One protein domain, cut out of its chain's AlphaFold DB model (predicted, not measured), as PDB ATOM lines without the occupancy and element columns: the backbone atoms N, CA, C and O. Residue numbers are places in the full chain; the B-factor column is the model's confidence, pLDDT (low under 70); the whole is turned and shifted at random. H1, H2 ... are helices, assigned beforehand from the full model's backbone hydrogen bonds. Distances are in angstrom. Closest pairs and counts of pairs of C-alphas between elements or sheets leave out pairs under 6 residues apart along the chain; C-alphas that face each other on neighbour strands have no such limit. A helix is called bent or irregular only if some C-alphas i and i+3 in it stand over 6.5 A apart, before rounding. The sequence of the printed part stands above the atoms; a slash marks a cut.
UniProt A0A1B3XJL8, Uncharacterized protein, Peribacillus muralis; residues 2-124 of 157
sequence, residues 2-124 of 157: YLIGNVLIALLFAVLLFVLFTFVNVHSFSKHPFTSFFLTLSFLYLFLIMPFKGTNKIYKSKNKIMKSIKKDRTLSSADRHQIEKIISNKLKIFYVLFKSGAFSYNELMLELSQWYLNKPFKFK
ATOM      1  N   TYR A   2     114.949 -26.323 -15.893       57.03
ATOM      2  CA  TYR A   2     115.403 -25.319 -14.907       57.03
ATOM      3  C   TYR A   2     114.765 -25.444 -13.508       57.03
ATOM      4  O   TYR A   2     115.444 -25.256 -12.505       57.03
ATOM      5  N   LEU A   3     113.480 -25.806 -13.419       56.38
ATOM      6  CA  LEU A   3     112.786 -25.981 -12.133       56.38
ATOM      7  C   LEU A   3     113.288 -27.193 -11.339       56.38
ATOM      8  O   LEU A   3     113.409 -27.095 -10.127       56.38
ATOM      9  N   ILE A   4     113.625 -28.302 -12.010       63.50
ATOM     10  CA  ILE A   4     114.074 -29.551 -11.364       63.50
ATOM     11  C   ILE A   4     115.475 -29.381 -10.755       63.50
ATOM     12  O   ILE A   4     115.700 -29.794  -9.622       63.50
ATOM     13  N   GLY A   5     116.385 -28.699 -11.460       70.88
ATOM     14  CA  GLY A   5     117.733 -28.399 -10.953       70.88
ATOM     15  C   GLY A   5     117.756 -27.416  -9.777       70.88
ATOM     16  O   GLY A   5     118.712 -27.398  -9.013       70.88
ATOM     17  N   ASN A   6     116.682 -26.641  -9.596       81.69
ATOM     18  CA  ASN A   6     116.548 -25.645  -8.533       81.69
ATOM     19  C   ASN A   6     115.458 -26.007  -7.509       81.69
ATOM     20  O   ASN A   6     115.063 -25.149  -6.722       81.69
ATOM     21  N   VAL A   7     114.976 -27.261  -7.479       83.62
ATOM     22  CA  VAL A   7     113.943 -27.707  -6.519       83.62
ATOM     23  C   VAL A   7     114.351 -27.375  -5.094       83.62
ATOM     24  O   VAL A   7     113.530 -26.891  -4.327       83.62
ATOM     25  N   LEU A   8     115.623 -27.580  -4.752       83.31
ATOM     26  CA  LEU A   8     116.138 -27.337  -3.408       83.31
ATOM     27  C   LEU A   8     116.077 -25.846  -3.036       83.31
ATOM     28  O   LEU A   8     115.667 -25.505  -1.929       83.31
ATOM     29  N   ILE A   9     116.385 -24.959  -3.986       85.38
ATOM     30  CA  ILE A   9     116.277 -23.501  -3.821       85.38
ATOM     31  C   ILE A   9     114.810 -23.083  -3.689       85.38
ATOM     32  O   ILE A   9     114.474 -22.306  -2.801       85.38
ATOM     33  N   ALA A  10     113.921 -23.636  -4.518       85.56
ATOM     34  CA  ALA A  10     112.488 -23.373  -4.432       85.56
ATOM     35  C   ALA A  10     111.899 -23.839  -3.087       85.56
ATOM     36  O   ALA A  10     111.074 -23.143  -2.499       85.56
ATOM     37  N   LEU A  11     112.361 -24.979  -2.566       86.69
ATOM     38  CA  LEU A  11     111.954 -25.514  -1.266       86.69
ATOM     39  C   LEU A  11     112.433 -24.622  -0.119       86.69
ATOM     40  O   LEU A  11     111.639 -24.262   0.746       86.69
ATOM     41  N   LEU A  12     113.704 -24.207  -0.137       89.12
ATOM     42  CA  LEU A  12     114.250 -23.260   0.838       89.12
ATOM     43  C   LEU A  12     113.493 -21.929   0.815       89.12
ATOM     44  O   LEU A  12     113.130 -21.406   1.868       89.12
ATOM     45  N   PHE A  13     113.202 -21.410  -0.377       90.31
ATOM     46  CA  PHE A  13     112.440 -20.180  -0.541       90.31
ATOM     47  C   PHE A  13     111.008 -20.318  -0.010       90.31
ATOM     48  O   PHE A  13     110.527 -19.435   0.695       90.31
ATOM     49  N   ALA A  14     110.344 -21.448  -0.264       89.06
ATOM     50  CA  ALA A  14     109.015 -21.726   0.272       89.06
ATOM     51  C   ALA A  14     109.009 -21.803   1.807       89.06
ATOM     52  O   ALA A  14     108.118 -21.240   2.442       89.06
ATOM     53  N   VAL A  15     110.015 -22.443   2.418       90.00
ATOM     54  CA  VAL A  15     110.161 -22.461   3.883       90.00
ATOM     55  C   VAL A  15     110.371 -21.046   4.419       90.00
ATOM     56  O   VAL A  15     109.738 -20.663   5.402       90.00
ATOM     57  N   LEU A  16     111.208 -20.245   3.761       92.44
ATOM     58  CA  LEU A  16     111.466 -18.865   4.163       92.44
ATOM     59  C   LEU A  16     110.192 -18.014   4.095       92.44
ATOM     60  O   LEU A  16     109.856 -17.337   5.068       92.44
ATOM     61  N   LEU A  17     109.438 -18.104   2.997       93.12
ATOM     62  CA  LEU A  17     108.140 -17.441   2.856       93.12
ATOM     63  C   LEU A  17     107.140 -17.904   3.916       93.12
ATOM     64  O   LEU A  17     106.426 -17.079   4.478       93.12
ATOM     65  N   PHE A  18     107.102 -19.200   4.226       91.38
ATOM     66  CA  PHE A  18     106.223 -19.741   5.259       91.38
ATOM     67  C   PHE A  18     106.538 -19.165   6.646       91.38
ATOM     68  O   PHE A  18     105.626 -18.758   7.371       91.38
ATOM     69  N   VAL A  19     107.821 -19.081   7.010       92.50
ATOM     70  CA  VAL A  19     108.257 -18.470   8.275       92.50
ATOM     71  C   VAL A  19     107.901 -16.985   8.306       92.50
ATOM     72  O   VAL A  19     107.358 -16.507   9.302       92.50
ATOM     73  N   LEU A  20     108.145 -16.266   7.210       93.50
ATOM     74  CA  LEU A  20     107.886 -14.831   7.112       93.50
ATOM     75  C   LEU A  20     106.383 -14.522   7.181       93.50
ATOM     76  O   LEU A  20     105.966 -13.651   7.940       93.50
ATOM     77  N   PHE A  21     105.553 -15.292   6.477       92.69
ATOM     78  CA  PHE A  21     104.095 -15.185   6.542       92.69
ATOM     79  C   PHE A  21     103.560 -15.480   7.947       92.69
ATOM     80  O   PHE A  21     102.721 -14.750   8.475       92.69
ATOM     81  N   THR A  22     104.097 -16.515   8.595       91.81
ATOM     82  CA  THR A  22     103.750 -16.854   9.981       91.81
ATOM     83  C   THR A  22     104.127 -15.728  10.934       91.81
ATOM     84  O   THR A  22     103.313 -15.352  11.775       91.81
ATOM     85  N   PHE A  23     105.308 -15.134  10.765       91.69
ATOM     86  CA  PHE A  23     105.725 -13.982  11.551       91.69
ATOM     87  C   PHE A  23     104.783 -12.790  11.368       91.69
ATOM     88  O   PHE A  23     104.359 -12.209  12.361       91.69
ATOM     89  N   VAL A  24     104.406 -12.450  10.131       92.31
ATOM     90  CA  VAL A  24     103.468 -11.349   9.849       92.31
ATOM     91  C   VAL A  24     102.108 -11.598  10.513       92.31
ATOM     92  O   VAL A  24     101.588 -10.711  11.193       92.31
ATOM     93  N   ASN A  25     101.565 -12.816  10.408       88.50
ATOM     94  CA  ASN A  25     100.310 -13.184  11.072       88.50
ATOM     95  C   ASN A  25     100.407 -13.074  12.591       88.50
ATOM     96  O   ASN A  25      99.535 -12.485  13.227       88.50
ATOM     97  N   VAL A  26     101.487 -13.578  13.184       88.88
ATOM     98  CA  VAL A  26     101.718 -13.472  14.626       88.88
ATOM     99  C   VAL A  26     101.899 -12.017  15.057       88.88
ATOM    100  O   VAL A  26     101.400 -11.589  16.105       88.88
ATOM    101  N   HIS A  27     102.593 -11.223  14.248       88.62
ATOM    102  CA  HIS A  27     102.828  -9.814  14.510       88.62
ATOM    103  C   HIS A  27     101.530  -9.003  14.490       88.62
ATOM    104  O   HIS A  27     101.368  -8.110  15.325       88.62
ATOM    105  N   SER A  28     100.569  -9.374  13.635       87.75
ATOM    106  CA  SER A  28      99.264  -8.708  13.540       87.75
ATOM    107  C   SER A  28      98.520  -8.632  14.885       87.75
ATOM    108  O   SER A  28      97.919  -7.600  15.198       87.75
ATOM    109  N   PHE A  29      98.620  -9.672  15.728       82.06
ATOM    110  CA  PHE A  29      97.963  -9.706  17.038       82.06
ATOM    111  C   PHE A  29      98.893  -9.411  18.225       82.06
ATOM    112  O   PHE A  29      98.418  -8.917  19.247       82.06
ATOM    113  N   SER A  30     100.201  -9.672  18.120       82.12
ATOM    114  CA  SER A  30     101.151  -9.448  19.227       82.12
ATOM    115  C   SER A  30     101.764  -8.045  19.266       82.12
ATOM    116  O   SER A  30     102.105  -7.575  20.349       82.12
ATOM    117  N   LYS A  31     101.886  -7.358  18.118       81.31
ATOM    118  CA  LYS A  31     102.341  -5.956  17.965       81.31
ATOM    119  C   LYS A  31     103.717  -5.600  18.565       81.31
ATOM    120  O   LYS A  31     104.124  -4.444  18.501       81.31
ATOM    121  N   HIS A  32     104.458  -6.570  19.100       84.62
ATOM    122  CA  HIS A  32     105.793  -6.399  19.678       84.62
ATOM    123  C   HIS A  32     106.785  -7.360  19.018       84.62
ATOM    124  O   HIS A  32     106.606  -8.567  19.157       84.62
ATOM    125  N   PRO A  33     107.857  -6.875  18.365       81.38
ATOM    126  CA  PRO A  33     108.706  -7.698  17.499       81.38
ATOM    127  C   PRO A  33     109.358  -8.885  18.227       81.38
ATOM    128  O   PRO A  33     109.314 -10.005  17.724       81.38
ATOM    129  N   PHE A  34     109.878  -8.682  19.443       84.25
ATOM    130  CA  PHE A  34     110.467  -9.762  20.247       84.25
ATOM    131  C   PHE A  34     109.439 -10.827  20.646       84.25
ATOM    132  O   PHE A  34     109.695 -12.026  20.540       84.25
ATOM    133  N   THR A  35     108.249 -10.399  21.070       83.25
ATOM    134  CA  THR A  35     107.156 -11.312  21.419       83.25
ATOM    135  C   THR A  35     106.644 -12.049  20.185       83.25
ATOM    136  O   THR A  35     106.399 -13.251  20.259       83.25
ATOM    137  N   SER A  36     106.544 -11.367  19.040       84.75
ATOM    138  CA  SER A  36     106.162 -11.973  17.766       84.75
ATOM    139  C   SER A  36     107.159 -13.040  17.336       84.75
ATOM    140  O   SER A  36     106.749 -14.124  16.933       84.75
ATOM    141  N   PHE A  37     108.460 -12.779  17.472       86.69
ATOM    142  CA  PHE A  37     109.503 -13.747  17.143       86.69
ATOM    143  C   PHE A  37     109.410 -15.002  18.022       86.69
ATOM    144  O   PHE A  37     109.368 -16.121  17.509       86.69
ATOM    145  N   PHE A  38     109.269 -14.821  19.339       87.44
ATOM    146  CA  PHE A  38     109.102 -15.932  20.280       87.44
ATOM    147  C   PHE A  38     107.846 -16.770  19.991       87.44
ATOM    148  O   PHE A  38     107.892 -18.003  19.983       87.44
ATOM    149  N   LEU A  39     106.717 -16.108  19.725       85.56
ATOM    150  CA  LEU A  39     105.457 -16.767  19.383       85.56
ATOM    151  C   LEU A  39     105.536 -17.486  18.033       85.56
ATOM    152  O   LEU A  39     104.992 -18.577  17.905       85.56
ATOM    153  N   THR A  40     106.251 -16.927  17.057       89.69
ATOM    154  CA  THR A  40     106.470 -17.555  15.745       89.69
ATOM    155  C   THR A  40     107.284 -18.837  15.886       89.69
ATOM    156  O   THR A  40     106.881 -19.874  15.371       89.69
ATOM    157  N   LEU A  41     108.385 -18.814  16.643       89.31
ATOM    158  CA  LEU A  41     109.167 -20.023  16.931       89.31
ATOM    159  C   LEU A  41     108.336 -21.079  17.668       89.31
ATOM    160  O   LEU A  41     108.358 -22.256  17.307       89.31
ATOM    161  N   SER A  42     107.560 -20.648  18.664       85.94
ATOM    162  CA  SER A  42     106.659 -21.526  19.415       85.94
ATOM    163  C   SER A  42     105.600 -22.158  18.506       85.94
ATOM    164  O   SER A  42     105.341 -23.358  18.601       85.94
ATOM    165  N   PHE A  43     105.026 -21.373  17.592       88.88
ATOM    166  CA  PHE A  43     104.072 -21.844  16.597       88.88
ATOM    167  C   PHE A  43     104.695 -22.890  15.678       88.88
ATOM    168  O   PHE A  43     104.130 -23.966  15.524       88.88
ATOM    169  N   LEU A  44     105.868 -22.611  15.103       89.12
ATOM    170  CA  LEU A  44     106.552 -23.528  14.188       89.12
ATOM    171  C   LEU A  44     106.873 -24.863  14.867       89.12
ATOM    172  O   LEU A  44     106.621 -25.926  14.302       89.12
ATOM    173  N   TYR A  45     107.364 -24.817  16.107       86.88
ATOM    174  CA  TYR A  45     107.608 -26.013  16.910       86.88
ATOM    175  C   TYR A  45     106.326 -26.827  17.136       86.88
ATOM    176  O   TYR A  45     106.307 -28.044  16.936       86.88
ATOM    177  N   LEU A  46     105.232 -26.162  17.523       83.38
ATOM    178  CA  LEU A  46     103.941 -26.817  17.728       83.38
ATOM    179  C   LEU A  46     103.389 -27.398  16.425       83.38
ATOM    180  O   LEU A  46     102.958 -28.548  16.427       83.38
ATOM    181  N   PHE A  47     103.466 -26.650  15.327       84.94
ATOM    182  CA  PHE A  47     103.009 -27.049  13.999       84.94
ATOM    183  C   PHE A  47     103.719 -28.315  13.511       84.94
ATOM    184  O   PHE A  47     103.066 -29.245  13.048       84.94
ATOM    185  N   LEU A  48     105.040 -28.409  13.699       84.31
ATOM    186  CA  LEU A  48     105.814 -29.597  13.324       84.31
ATOM    187  C   LEU A  48     105.484 -30.823  14.184       84.31
ATOM    188  O   LEU A  48     105.499 -31.948  13.691       84.31
ATOM    189  N   ILE A  49     105.170 -30.633  15.467       81.94
ATOM    190  CA  ILE A  49     104.898 -31.735  16.404       81.94
ATOM    191  C   ILE A  49     103.430 -32.178  16.385       81.94
ATOM    192  O   ILE A  49     103.115 -33.313  16.760       81.94
ATOM    193  N   MET A  50     102.519 -31.310  15.948       78.69
ATOM    194  CA  MET A  50     101.075 -31.546  15.935       78.69
ATOM    195  C   MET A  50     100.681 -32.863  15.234       78.69
ATOM    196  O   MET A  50      99.948 -33.641  15.856       78.69
ATOM    197  N   PRO A  51     101.215 -33.211  14.041       72.88
ATOM    198  CA  PRO A  51     100.902 -34.478  13.376       72.88
ATOM    199  C   PRO A  51     101.298 -35.695  14.219       72.88
ATOM    200  O   PRO A  51     100.543 -36.663  14.340       72.88
ATOM    201  N   PHE A  52     102.458 -35.636  14.875       77.81
ATOM    202  CA  PHE A  52     102.963 -36.720  15.719       77.81
ATOM    203  C   PHE A  52     102.145 -36.871  17.005       77.81
ATOM    204  O   PHE A  52     101.813 -37.985  17.415       77.81
ATOM    205  N   LYS A  53     101.750 -35.761  17.638       72.69
ATOM    206  CA  LYS A  53     100.881 -35.798  18.825       72.69
ATOM    207  C   LYS A  53      99.478 -36.304  18.490       72.69
ATOM    208  O   LYS A  53      98.954 -37.145  19.224       72.69
ATOM    209  N   GLY A  54      98.889 -35.838  17.388       70.38
ATOM    210  CA  GLY A  54      97.563 -36.262  16.934       70.38
ATOM    211  C   GLY A  54      97.518 -37.751  16.599       70.38
ATOM    212  O   GLY A  54      96.666 -38.485  17.109       70.38
ATOM    213  N   THR A  55      98.499 -38.232  15.832       71.38
ATOM    214  CA  THR A  55      98.628 -39.664  15.523       71.38
ATOM    215  C   THR A  55      98.847 -40.501  16.786       71.38
ATOM    216  O   THR A  55      98.157 -41.502  16.974       71.38
ATOM    217  N   ASN A  56      99.722 -40.084  17.708       73.44
ATOM    218  CA  ASN A  56      99.975 -40.823  18.949       73.44
ATOM    219  C   ASN A  56      98.734 -40.909  19.861       73.44
ATOM    220  O   ASN A  56      98.442 -41.967  20.423       73.44
ATOM    221  N   LYS A  57      97.950 -39.826  19.981       70.50
ATOM    222  CA  LYS A  57      96.683 -39.830  20.739       70.50
ATOM    223  C   LYS A  57      95.718 -40.881  20.186       70.50
ATOM    224  O   LYS A  57      95.122 -41.641  20.949       70.50
ATOM    225  N   ILE A  58      95.631 -40.984  18.866       72.19
ATOM    226  CA  ILE A  58      94.803 -41.982  18.188       72.19
ATOM    227  C   ILE A  58      95.327 -43.390  18.380       72.19
ATOM    228  O   ILE A  58      94.532 -44.283  18.653       72.19
ATOM    229  N   TYR A  59      96.640 -43.607  18.302       74.19
ATOM    230  CA  TYR A  59      97.217 -44.916  18.599       74.19
ATOM    231  C   TYR A  59      96.885 -45.372  20.019       74.19
ATOM    232  O   TYR A  59      96.518 -46.531  20.224       74.19
ATOM    233  N   LYS A  60      96.937 -44.462  20.997       77.31
ATOM    234  CA  LYS A  60      96.527 -44.757  22.374       77.31
ATOM    235  C   LYS A  60      95.039 -45.109  22.466       77.31
ATOM    236  O   LYS A  60      94.708 -46.116  23.089       77.31
ATOM    237  N   SER A  61      94.153 -44.337  21.833       75.25
ATOM    238  CA  SER A  61      92.708 -44.627  21.807       75.25
ATOM    239  C   SER A  61      92.391 -45.948  21.103       75.25
ATOM    240  O   SER A  61      91.656 -46.773  21.636       75.25
ATOM    241  N   LYS A  62      93.029 -46.207  19.960       77.25
ATOM    242  CA  LYS A  62      92.958 -47.474  19.233       77.25
ATOM    243  C   LYS A  62      93.366 -48.648  20.118       77.25
ATOM    244  O   LYS A  62      92.651 -49.641  20.179       77.25
ATOM    245  N   ASN A  63      94.492 -48.542  20.822       80.88
ATOM    246  CA  ASN A  63      94.960 -49.607  21.707       80.88
ATOM    247  C   ASN A  63      93.989 -49.865  22.865       80.88
ATOM    248  O   ASN A  63      93.858 -51.010  23.290       80.88
ATOM    249  N   LYS A  64      93.291 -48.835  23.364       82.50
ATOM    250  CA  LYS A  64      92.218 -49.021  24.351       82.50
ATOM    251  C   LYS A  64      91.054 -49.816  23.759       82.50
ATOM    252  O   LYS A  64      90.672 -50.818  24.348       82.50
ATOM    253  N   ILE A  65      90.567 -49.431  22.577       81.19
ATOM    254  CA  ILE A  65      89.473 -50.130  21.881       81.19
ATOM    255  C   ILE A  65      89.858 -51.588  21.591       81.19
ATOM    256  O   ILE A  65      89.100 -52.501  21.897       81.19
ATOM    257  N   MET A  66      91.081 -51.822  21.106       81.81
ATOM    258  CA  MET A  66      91.603 -53.164  20.837       81.81
ATOM    259  C   MET A  66      91.652 -54.029  22.104       81.81
ATOM    260  O   MET A  66      91.305 -55.206  22.080       81.81
ATOM    261  N   LYS A  67      92.059 -53.448  23.241       84.25
ATOM    262  CA  LYS A  67      92.054 -54.142  24.536       84.25
ATOM    263  C   LYS A  67      90.636 -54.471  25.006       84.25
ATOM    264  O   LYS A  67      90.453 -55.543  25.576       84.25
ATOM    265  N   SER A  68      89.661 -53.593  24.773       83.31
ATOM    266  CA  SER A  68      88.255 -53.854  25.103       83.31
ATOM    267  C   SER A  68      87.685 -54.992  24.256       83.31
ATOM    268  O   SER A  68      87.155 -55.947  24.811       83.31
ATOM    269  N   ILE A  69      87.911 -54.960  22.941       82.38
ATOM    270  CA  ILE A  69      87.474 -56.006  22.004       82.38
ATOM    271  C   ILE A  69      88.061 -57.373  22.376       82.38
ATOM    272  O   ILE A  69      87.351 -58.372  22.347       82.38
ATOM    273  N   LYS A  70      89.341 -57.433  22.778       81.00
ATOM    274  CA  LYS A  70      89.991 -58.682  23.221       81.00
ATOM    275  C   LYS A  70      89.422 -59.252  24.521       81.00
ATOM    276  O   LYS A  70      89.485 -60.463  24.728       81.00
ATOM    277  N   LYS A  71      88.903 -58.400  25.406       84.56
ATOM    278  CA  LYS A  71      88.313 -58.811  26.689       84.56
ATOM    279  C   LYS A  71      86.841 -59.202  26.571       84.56
ATOM    280  O   LYS A  71      86.348 -59.911  27.442       84.56
ATOM    281  N   ASP A  72      86.166 -58.769  25.513       80.50
ATOM    282  CA  ASP A  72      84.742 -59.007  25.319       80.50
ATOM    283  C   ASP A  72      84.461 -60.448  24.870       80.50
ATOM    284  O   ASP A  72      84.828 -60.847  23.766       80.50
ATOM    285  N   ARG A  73      83.831 -61.243  25.740       80.94
ATOM    286  CA  ARG A  73      83.524 -62.661  25.491       80.94
ATOM    287  C   ARG A  73      82.292 -62.872  24.606       80.94
ATOM    288  O   ARG A  73      82.030 -64.009  24.235       80.94
ATOM    289  N   THR A  74      81.547 -61.814  24.288       84.50
ATOM    290  CA  THR A  74      80.305 -61.899  23.502       84.50
ATOM    291  C   THR A  74      80.546 -61.909  21.990       84.50
ATOM    292  O   THR A  74      79.676 -62.316  21.227       84.50
ATOM    293  N   LEU A  75      81.739 -61.500  21.549       77.44
ATOM    294  CA  LEU A  75      82.111 -61.435  20.138       77.44
ATOM    295  C   LEU A  75      82.629 -62.781  19.618       77.44
ATOM    296  O   LEU A  75      83.558 -63.362  20.183       77.44
ATOM    297  N   SER A  76      82.089 -63.214  18.476       85.56
ATOM    298  CA  SER A  76      82.636 -64.318  17.681       85.56
ATOM    299  C   SER A  76      84.083 -64.031  17.263       85.56
ATOM    300  O   SER A  76      84.478 -62.882  17.035       85.56
ATOM    301  N   SER A  77      84.894 -65.083  17.123       81.56
ATOM    302  CA  SER A  77      86.287 -64.980  16.672       81.56
ATOM    303  C   SER A  77      86.408 -64.346  15.280       81.56
ATOM    304  O   SER A  77      87.336 -63.567  15.046       81.56
ATOM    305  N   ALA A  78      85.454 -64.618  14.385       80.50
ATOM    306  CA  ALA A  78      85.408 -64.049  13.039       80.50
ATOM    307  C   ALA A  78      85.109 -62.539  13.060       80.50
ATOM    308  O   ALA A  78      85.832 -61.757  12.436       80.50
ATOM    309  N   ASP A  79      84.112 -62.121  13.843       78.25
ATOM    310  CA  ASP A  79      83.724 -60.711  13.982       78.25
ATOM    311  C   ASP A  79      84.831 -59.903  14.655       78.25
ATOM    312  O   ASP A  79      85.191 -58.812  14.207       78.25
ATOM    313  N   ARG A  80      85.463 -60.483  15.682       80.69
ATOM    314  CA  ARG A  80      86.633 -59.898  16.334       80.69
ATOM    315  C   ARG A  80      87.745 -59.641  15.316       80.69
ATOM    316  O   ARG A  80      88.252 -58.523  15.243       80.69
ATOM    317  N   HIS A  81      88.081 -60.628  14.487       81.12
ATOM    318  CA  HIS A  81      89.139 -60.490  13.486       81.12
ATOM    319  C   HIS A  81      88.804 -59.437  12.409       81.12
ATOM    320  O   HIS A  81      89.695 -58.702  11.961       81.12
ATOM    321  N   GLN A  82      87.538 -59.319  11.999       78.00
ATOM    322  CA  GLN A  82      87.109 -58.274  11.065       78.00
ATOM    323  C   GLN A  82      87.231 -56.872  11.674       78.00
ATOM    324  O   GLN A  82      87.798 -55.973  11.045       78.00
ATOM    325  N   ILE A  83      86.768 -56.688  12.912       75.56
ATOM    326  CA  ILE A  83      86.833 -55.400  13.610       75.56
ATOM    327  C   ILE A  83      88.296 -54.987  13.837       75.56
ATOM    328  O   ILE A  83      88.662 -53.839  13.567       75.56
ATOM    329  N   GLU A  84      89.169 -55.916  14.248       77.44
ATOM    330  CA  GLU A  84      90.605 -55.641  14.386       77.44
ATOM    331  C   GLU A  84      91.220 -55.182  13.055       77.44
ATOM    332  O   GLU A  84      91.985 -54.212  13.030       77.44
ATOM    333  N   LYS A  85      90.840 -55.807  11.931       77.75
ATOM    334  CA  LYS A  85      91.324 -55.446  10.589       77.75
ATOM    335  C   LYS A  85      90.886 -54.036  10.181       77.75
ATOM    336  O   LYS A  85      91.722 -53.271   9.697       77.75
ATOM    337  N   ILE A  86      89.634 -53.654  10.441       69.75
ATOM    338  CA  ILE A  86      89.099 -52.312  10.142       69.75
ATOM    339  C   ILE A  86      89.840 -51.240  10.952       69.75
ATOM    340  O   ILE A  86      90.303 -50.238  10.403       69.75
ATOM    341  N   ILE A  87      90.021 -51.486  12.250       70.94
ATOM    342  CA  ILE A  87      90.694 -50.575  13.186       70.94
ATOM    343  C   ILE A  87      92.219 -50.534  12.946       70.94
ATOM    344  O   ILE A  87      92.914 -49.585  13.334       70.94
ATOM    345  N   SER A  88      92.786 -51.554  12.298       69.50
ATOM    346  CA  SER A  88      94.227 -51.637  12.058       69.50
ATOM    347  C   SER A  88      94.750 -50.590  11.066       69.50
ATOM    348  O   SER A  88      95.923 -50.222  11.178       69.50
ATOM    349  N   ASN A  89      93.907 -50.069  10.164       75.12
ATOM    350  CA  ASN A  89      94.335 -49.256   9.025       75.12
ATOM    351  C   ASN A  89      94.761 -47.826   9.425       75.12
ATOM    352  O   ASN A  89      93.970 -46.885   9.469       75.12
ATOM    353  N   LYS A  90      96.063 -47.682   9.694       67.25
ATOM    354  CA  LYS A  90      96.742 -46.453  10.138       67.25
ATOM    355  C   LYS A  90      96.599 -45.290   9.148       67.25
ATOM    356  O   LYS A  90      96.364 -44.159   9.566       67.25
ATOM    357  N   LEU A  91      96.715 -45.579   7.849       65.38
ATOM    358  CA  LEU A  91      96.650 -44.578   6.780       65.38
ATOM    359  C   LEU A  91      95.251 -43.985   6.647       65.38
ATOM    360  O   LEU A  91      95.111 -42.776   6.501       65.38
ATOM    361  N   LYS A  92      94.212 -44.817   6.776       69.38
ATOM    362  CA  LYS A  92      92.820 -44.360   6.693       69.38
ATOM    363  C   LYS A  92      92.480 -43.386   7.823       69.38
ATOM    364  O   LYS A  92      91.833 -42.376   7.578       69.38
ATOM    365  N   ILE A  93      92.969 -43.645   9.037       66.88
ATOM    366  CA  ILE A  93      92.736 -42.758  10.185       66.88
ATOM    367  C   ILE A  93      93.498 -41.433  10.032       66.88
ATOM    368  O   ILE A  93      92.923 -40.370  10.252       66.88
ATOM    369  N   PHE A  94      94.768 -41.481   9.618       65.69
ATOM    370  CA  PHE A  94      95.541 -40.268   9.337       65.69
ATOM    371  C   PHE A  94      94.895 -39.422   8.230       65.69
ATOM    372  O   PHE A  94      94.737 -38.217   8.394       65.69
ATOM    373  N   TYR A  95      94.460 -40.056   7.139       65.06
ATOM    374  CA  TYR A  95      93.797 -39.377   6.026       65.06
ATOM    375  C   TYR A  95      92.487 -38.707   6.452       65.06
ATOM    376  O   TYR A  95      92.223 -37.576   6.057       65.06
ATOM    377  N   VAL A  96      91.684 -39.364   7.297       65.69
ATOM    378  CA  VAL A  96      90.446 -38.779   7.833       65.69
ATOM    379  C   VAL A  96      90.732 -37.541   8.682       65.69
ATOM    380  O   VAL A  96      90.062 -36.536   8.494       65.69
ATOM    381  N   LEU A  97      91.745 -37.570   9.554       64.00
ATOM    382  CA  LEU A  97      92.139 -36.397  10.349       64.00
ATOM    383  C   LEU A  97      92.688 -35.249   9.511       64.00
ATOM    384  O   LEU A  97      92.421 -34.081   9.781       64.00
ATOM    385  N   PHE A  98      93.502 -35.590   8.513       65.19
ATOM    386  CA  PHE A  98      94.046 -34.614   7.588       65.19
ATOM    387  C   PHE A  98      92.909 -33.940   6.813       65.19
ATOM    388  O   PHE A  98      92.842 -32.717   6.749       65.19
ATOM    389  N   LYS A  99      91.953 -34.735   6.314       65.00
ATOM    390  CA  LYS A  99      90.765 -34.248   5.606       65.00
ATOM    391  C   LYS A  99      89.805 -33.471   6.510       65.00
ATOM    392  O   LYS A  99      89.160 -32.545   6.035       65.00
ATOM    393  N   SER A 100      89.714 -33.813   7.795       65.00
ATOM    394  CA  SER A 100      88.872 -33.103   8.765       65.00
ATOM    395  C   SER A 100      89.482 -31.787   9.250       65.00
ATOM    396  O   SER A 100      88.912 -31.161  10.136       65.00
ATOM    397  N   GLY A 101      90.650 -31.388   8.737       59.47
ATOM    398  CA  GLY A 101      91.304 -30.144   9.133       59.47
ATOM    399  C   GLY A 101      91.923 -30.178  10.530       59.47
ATOM    400  O   GLY A 101      92.401 -29.150  10.983       59.47
ATOM    401  N   ALA A 102      92.022 -31.344  11.181       60.41
ATOM    402  CA  ALA A 102      92.549 -31.460  12.547       60.41
ATOM    403  C   ALA A 102      94.041 -31.080  12.677       60.41
ATOM    404  O   ALA A 102      94.576 -31.053  13.781       60.41
ATOM    405  N   PHE A 103      94.719 -30.827  11.552       65.00
ATOM    406  CA  PHE A 103      96.093 -30.324  11.454       65.00
ATOM    407  C   PHE A 103      96.155 -28.978  10.711       65.00
ATOM    408  O   PHE A 103      97.103 -28.703   9.976       65.00
ATOM    409  N   SER A 104      95.107 -28.162  10.833       74.94
ATOM    410  CA  SER A 104      94.984 -26.888  10.131       74.94
ATOM    411  C   SER A 104      95.905 -25.821  10.726       74.94
ATOM    412  O   SER A 104      95.859 -25.525  11.920       74.94
ATOM    413  N   TYR A 105      96.695 -25.182   9.859       80.06
ATOM    414  CA  TYR A 105      97.483 -23.989  10.188       80.06
ATOM    415  C   TYR A 105      96.623 -22.897  10.840       80.06
ATOM    416  O   TYR A 105      97.020 -22.308  11.843       80.06
ATOM    417  N   ASN A 106      95.431 -22.654  10.287       78.88
ATOM    418  CA  ASN A 106      94.535 -21.599  10.756       78.88
ATOM    419  C   ASN A 106      94.016 -21.889  12.162       78.88
ATOM    420  O   ASN A 106      93.929 -20.978  12.975       78.88
ATOM    421  N   GLU A 107      93.703 -23.147  12.457       76.88
ATOM    422  CA  GLU A 107      93.185 -23.547  13.766       76.88
ATOM    423  C   GLU A 107      94.261 -23.392  14.846       76.88
ATOM    424  O   GLU A 107      94.023 -22.746  15.864       76.88
ATOM    425  N   LEU A 108      95.492 -23.832  14.561       80.81
ATOM    426  CA  LEU A 108      96.631 -23.621  15.458       80.81
ATOM    427  C   LEU A 108      96.936 -22.124  15.663       80.81
ATOM    428  O   LEU A 108      97.297 -21.701  16.762       80.81
ATOM    429  N   MET A 109      96.796 -21.308  14.614       82.38
ATOM    430  CA  MET A 109      97.055 -19.867  14.685       82.38
ATOM    431  C   MET A 109      95.971 -19.153  15.495       82.38
ATOM    432  O   MET A 109      96.273 -18.277  16.306       82.38
ATOM    433  N   LEU A 110      94.712 -19.561  15.319       81.31
ATOM    434  CA  LEU A 110      93.582 -19.077  16.103       81.31
ATOM    435  C   LEU A 110      93.752 -19.431  17.579       81.31
ATOM    436  O   LEU A 110      93.671 -18.528  18.410       81.31
ATOM    437  N   GLU A 111      94.071 -20.684  17.908       78.19
ATOM    438  CA  GLU A 111      94.339 -21.111  19.286       78.19
ATOM    439  C   GLU A 111      95.487 -20.313  19.918       78.19
ATOM    440  O   GLU A 111      95.361 -19.832  21.046       78.19
ATOM    441  N   LEU A 112      96.588 -20.103  19.184       82.38
ATOM    442  CA  LEU A 112      97.715 -19.298  19.657       82.38
ATOM    443  C   LEU A 112      97.306 -17.842  19.913       82.38
ATOM    444  O   LEU A 112      97.678 -17.267  20.940       82.38
ATOM    445  N   SER A 113      96.528 -17.251  19.001       81.31
ATOM    446  CA  SER A 113      96.037 -15.879  19.135       81.31
ATOM    447  C   SER A 113      95.102 -15.739  20.338       81.31
ATOM    448  O   SER A 113      95.272 -14.828  21.144       81.31
ATOM    449  N   GLN A 114      94.177 -16.685  20.526       81.75
ATOM    450  CA  GLN A 114      93.241 -16.701  21.645       81.75
ATOM    451  C   GLN A 114      93.981 -16.888  22.964       81.75
ATOM    452  O   GLN A 114      93.756 -16.127  23.900       81.75
ATOM    453  N   TRP A 115      94.910 -17.844  23.037       81.69
ATOM    454  CA  TRP A 115      95.748 -18.045  24.216       81.69
ATOM    455  C   TRP A 115      96.528 -16.781  24.578       81.69
ATOM    456  O   TRP A 115      96.547 -16.384  25.742       81.69
ATOM    457  N   TYR A 116      97.138 -16.118  23.592       79.06
ATOM    458  CA  TYR A 116      97.897 -14.891  23.816       79.06
ATOM    459  C   TYR A 116      97.000 -13.735  24.286       79.06
ATOM    460  O   TYR A 116      97.322 -13.066  25.268       79.06
ATOM    461  N   LEU A 117      95.855 -13.525  23.630       79.31
ATOM    462  CA  LEU A 117      94.910 -12.449  23.946       79.31
ATOM    463  C   LEU A 117      94.193 -12.655  25.292       79.31
ATOM    464  O   LEU A 117      93.874 -11.670  25.967       79.31
ATOM    465  N   ASN A 118      93.977 -13.911  25.691       75.56
ATOM    466  CA  ASN A 118      93.266 -14.295  26.913       75.56
ATOM    467  C   ASN A 118      94.185 -14.491  28.130       75.56
ATOM    468  O   ASN A 118      93.694 -14.830  29.207       75.56
ATOM    469  N   LYS A 119      95.505 -14.269  28.017       65.94
ATOM    470  CA  LYS A 119      96.390 -14.355  29.187       65.94
ATOM    471  C   LYS A 119      95.995 -13.321  30.262       65.94
ATOM    472  O   LYS A 119      95.900 -12.131  29.951       65.94
ATOM    473  N   PRO A 120      95.849 -13.733  31.540       48.38
ATOM    474  CA  PRO A 120      95.416 -12.851  32.632       48.38
ATOM    475  C   PRO A 120      96.444 -11.771  33.009       48.38
ATOM    476  O   PRO A 120      96.094 -10.784  33.649       48.38
ATOM    477  N   PHE A 121      97.694 -11.886  32.558       48.19
ATOM    478  CA  PHE A 121      98.732 -10.883  32.789       48.19
ATOM    479  C   PHE A 121      98.899  -9.982  31.568       48.19
ATOM    480  O   PHE A 121      99.861 -10.081  30.808       48.19
ATOM    481  N   LYS A 122      97.954  -9.054  31.394       46.91
ATOM    482  CA  LYS A 122      98.218  -7.837  30.623       46.91
ATOM    483  C   LYS A 122      99.178  -6.990  31.453       46.91
ATOM    484  O   LYS A 122      98.724  -6.219  32.296       46.91
ATOM    485  N   PHE A 123     100.484  -7.084  31.206       42.44
ATOM    486  CA  PHE A 123     101.341  -5.928  31.463       42.44
ATOM    487  C   PHE A 123     100.781  -4.798  30.598       42.44
ATOM    488  O   PHE A 123     100.984  -4.748  29.386       42.44
ATOM    489  N   LYS A 124      99.960  -3.945  31.216       38.31
ATOM    490  CA  LYS A 124      99.462  -2.713  30.618       38.31
ATOM    491  C   LYS A 124     100.661  -1.776  30.475       38.31
ATOM    492  O   LYS A 124     100.849  -0.883  31.291       38.31
TER     493      LYS A 124
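This is residues 2 to 124 of the 157 residues of an uncharacterized protein of Peribacillus muralis (UniProt A0A1B3XJL8). One long bent helix, H3, makes the length; H2 and H6 pack on its first arm, while H4 folds back along its second. Residues 2 to 17 stick out. The printed part has 123 residues, with six named helices, H1 to H6 in that order along the chain, which hold 102 of them, and no named strand; its class is all helix, and it is extended, with a radius of gyration of the C-alphas of 21.3 A and spans of 62 by 53 by 17 A.

Find H3, residues 33 to 71, one helix by its hydrogen bonds but bent: C-alphas 48 and 51 are 6.9 A apart between arms H3a, 33 to 48, and H3b, 51 to 71. H2, residues 7 to 30, touches H3a with residues 19 to 30 alone, at a steep tilt of 55 degrees; the closest C-alphas, His 27 and Ser 36, are 5.1 A apart. H6, residues 105 to 117, touches H3a with H3a's residues 43 to 47 alone; the closest C-alphas, Phe 47 and Tyr 105, are 7.4 A apart. H4, residues 77 to 88, forms a hairpin with H3b, touching its residues 62 to 70 alone; the closest C-alphas, Ile 69 and Arg 80, are 6.9 A apart. H5, residues 90 to 99, is close but not clearly touching H3b; the closest C-alphas, Thr 55 and Phe 94, are 6.9 A apart. Every O i to N i+4 pair is within hydrogen-bond range in H3a, H3b, H4, H5 and H6, and 19 of 20 in H2.

Find C-alpha 2 at (115.403, -25.319, -14.907), where H1, residues 2 to 5, begins; H2 then runs 34.1 A, H3a 22.5 A and H3b 30.5 A. H6 ends at C-alpha 117, (94.910, -12.449, 23.946).

The printed part has no cut, and its links between helices are tight. Look for pLDDT under 70 in 25 residues, among them 90 to 103.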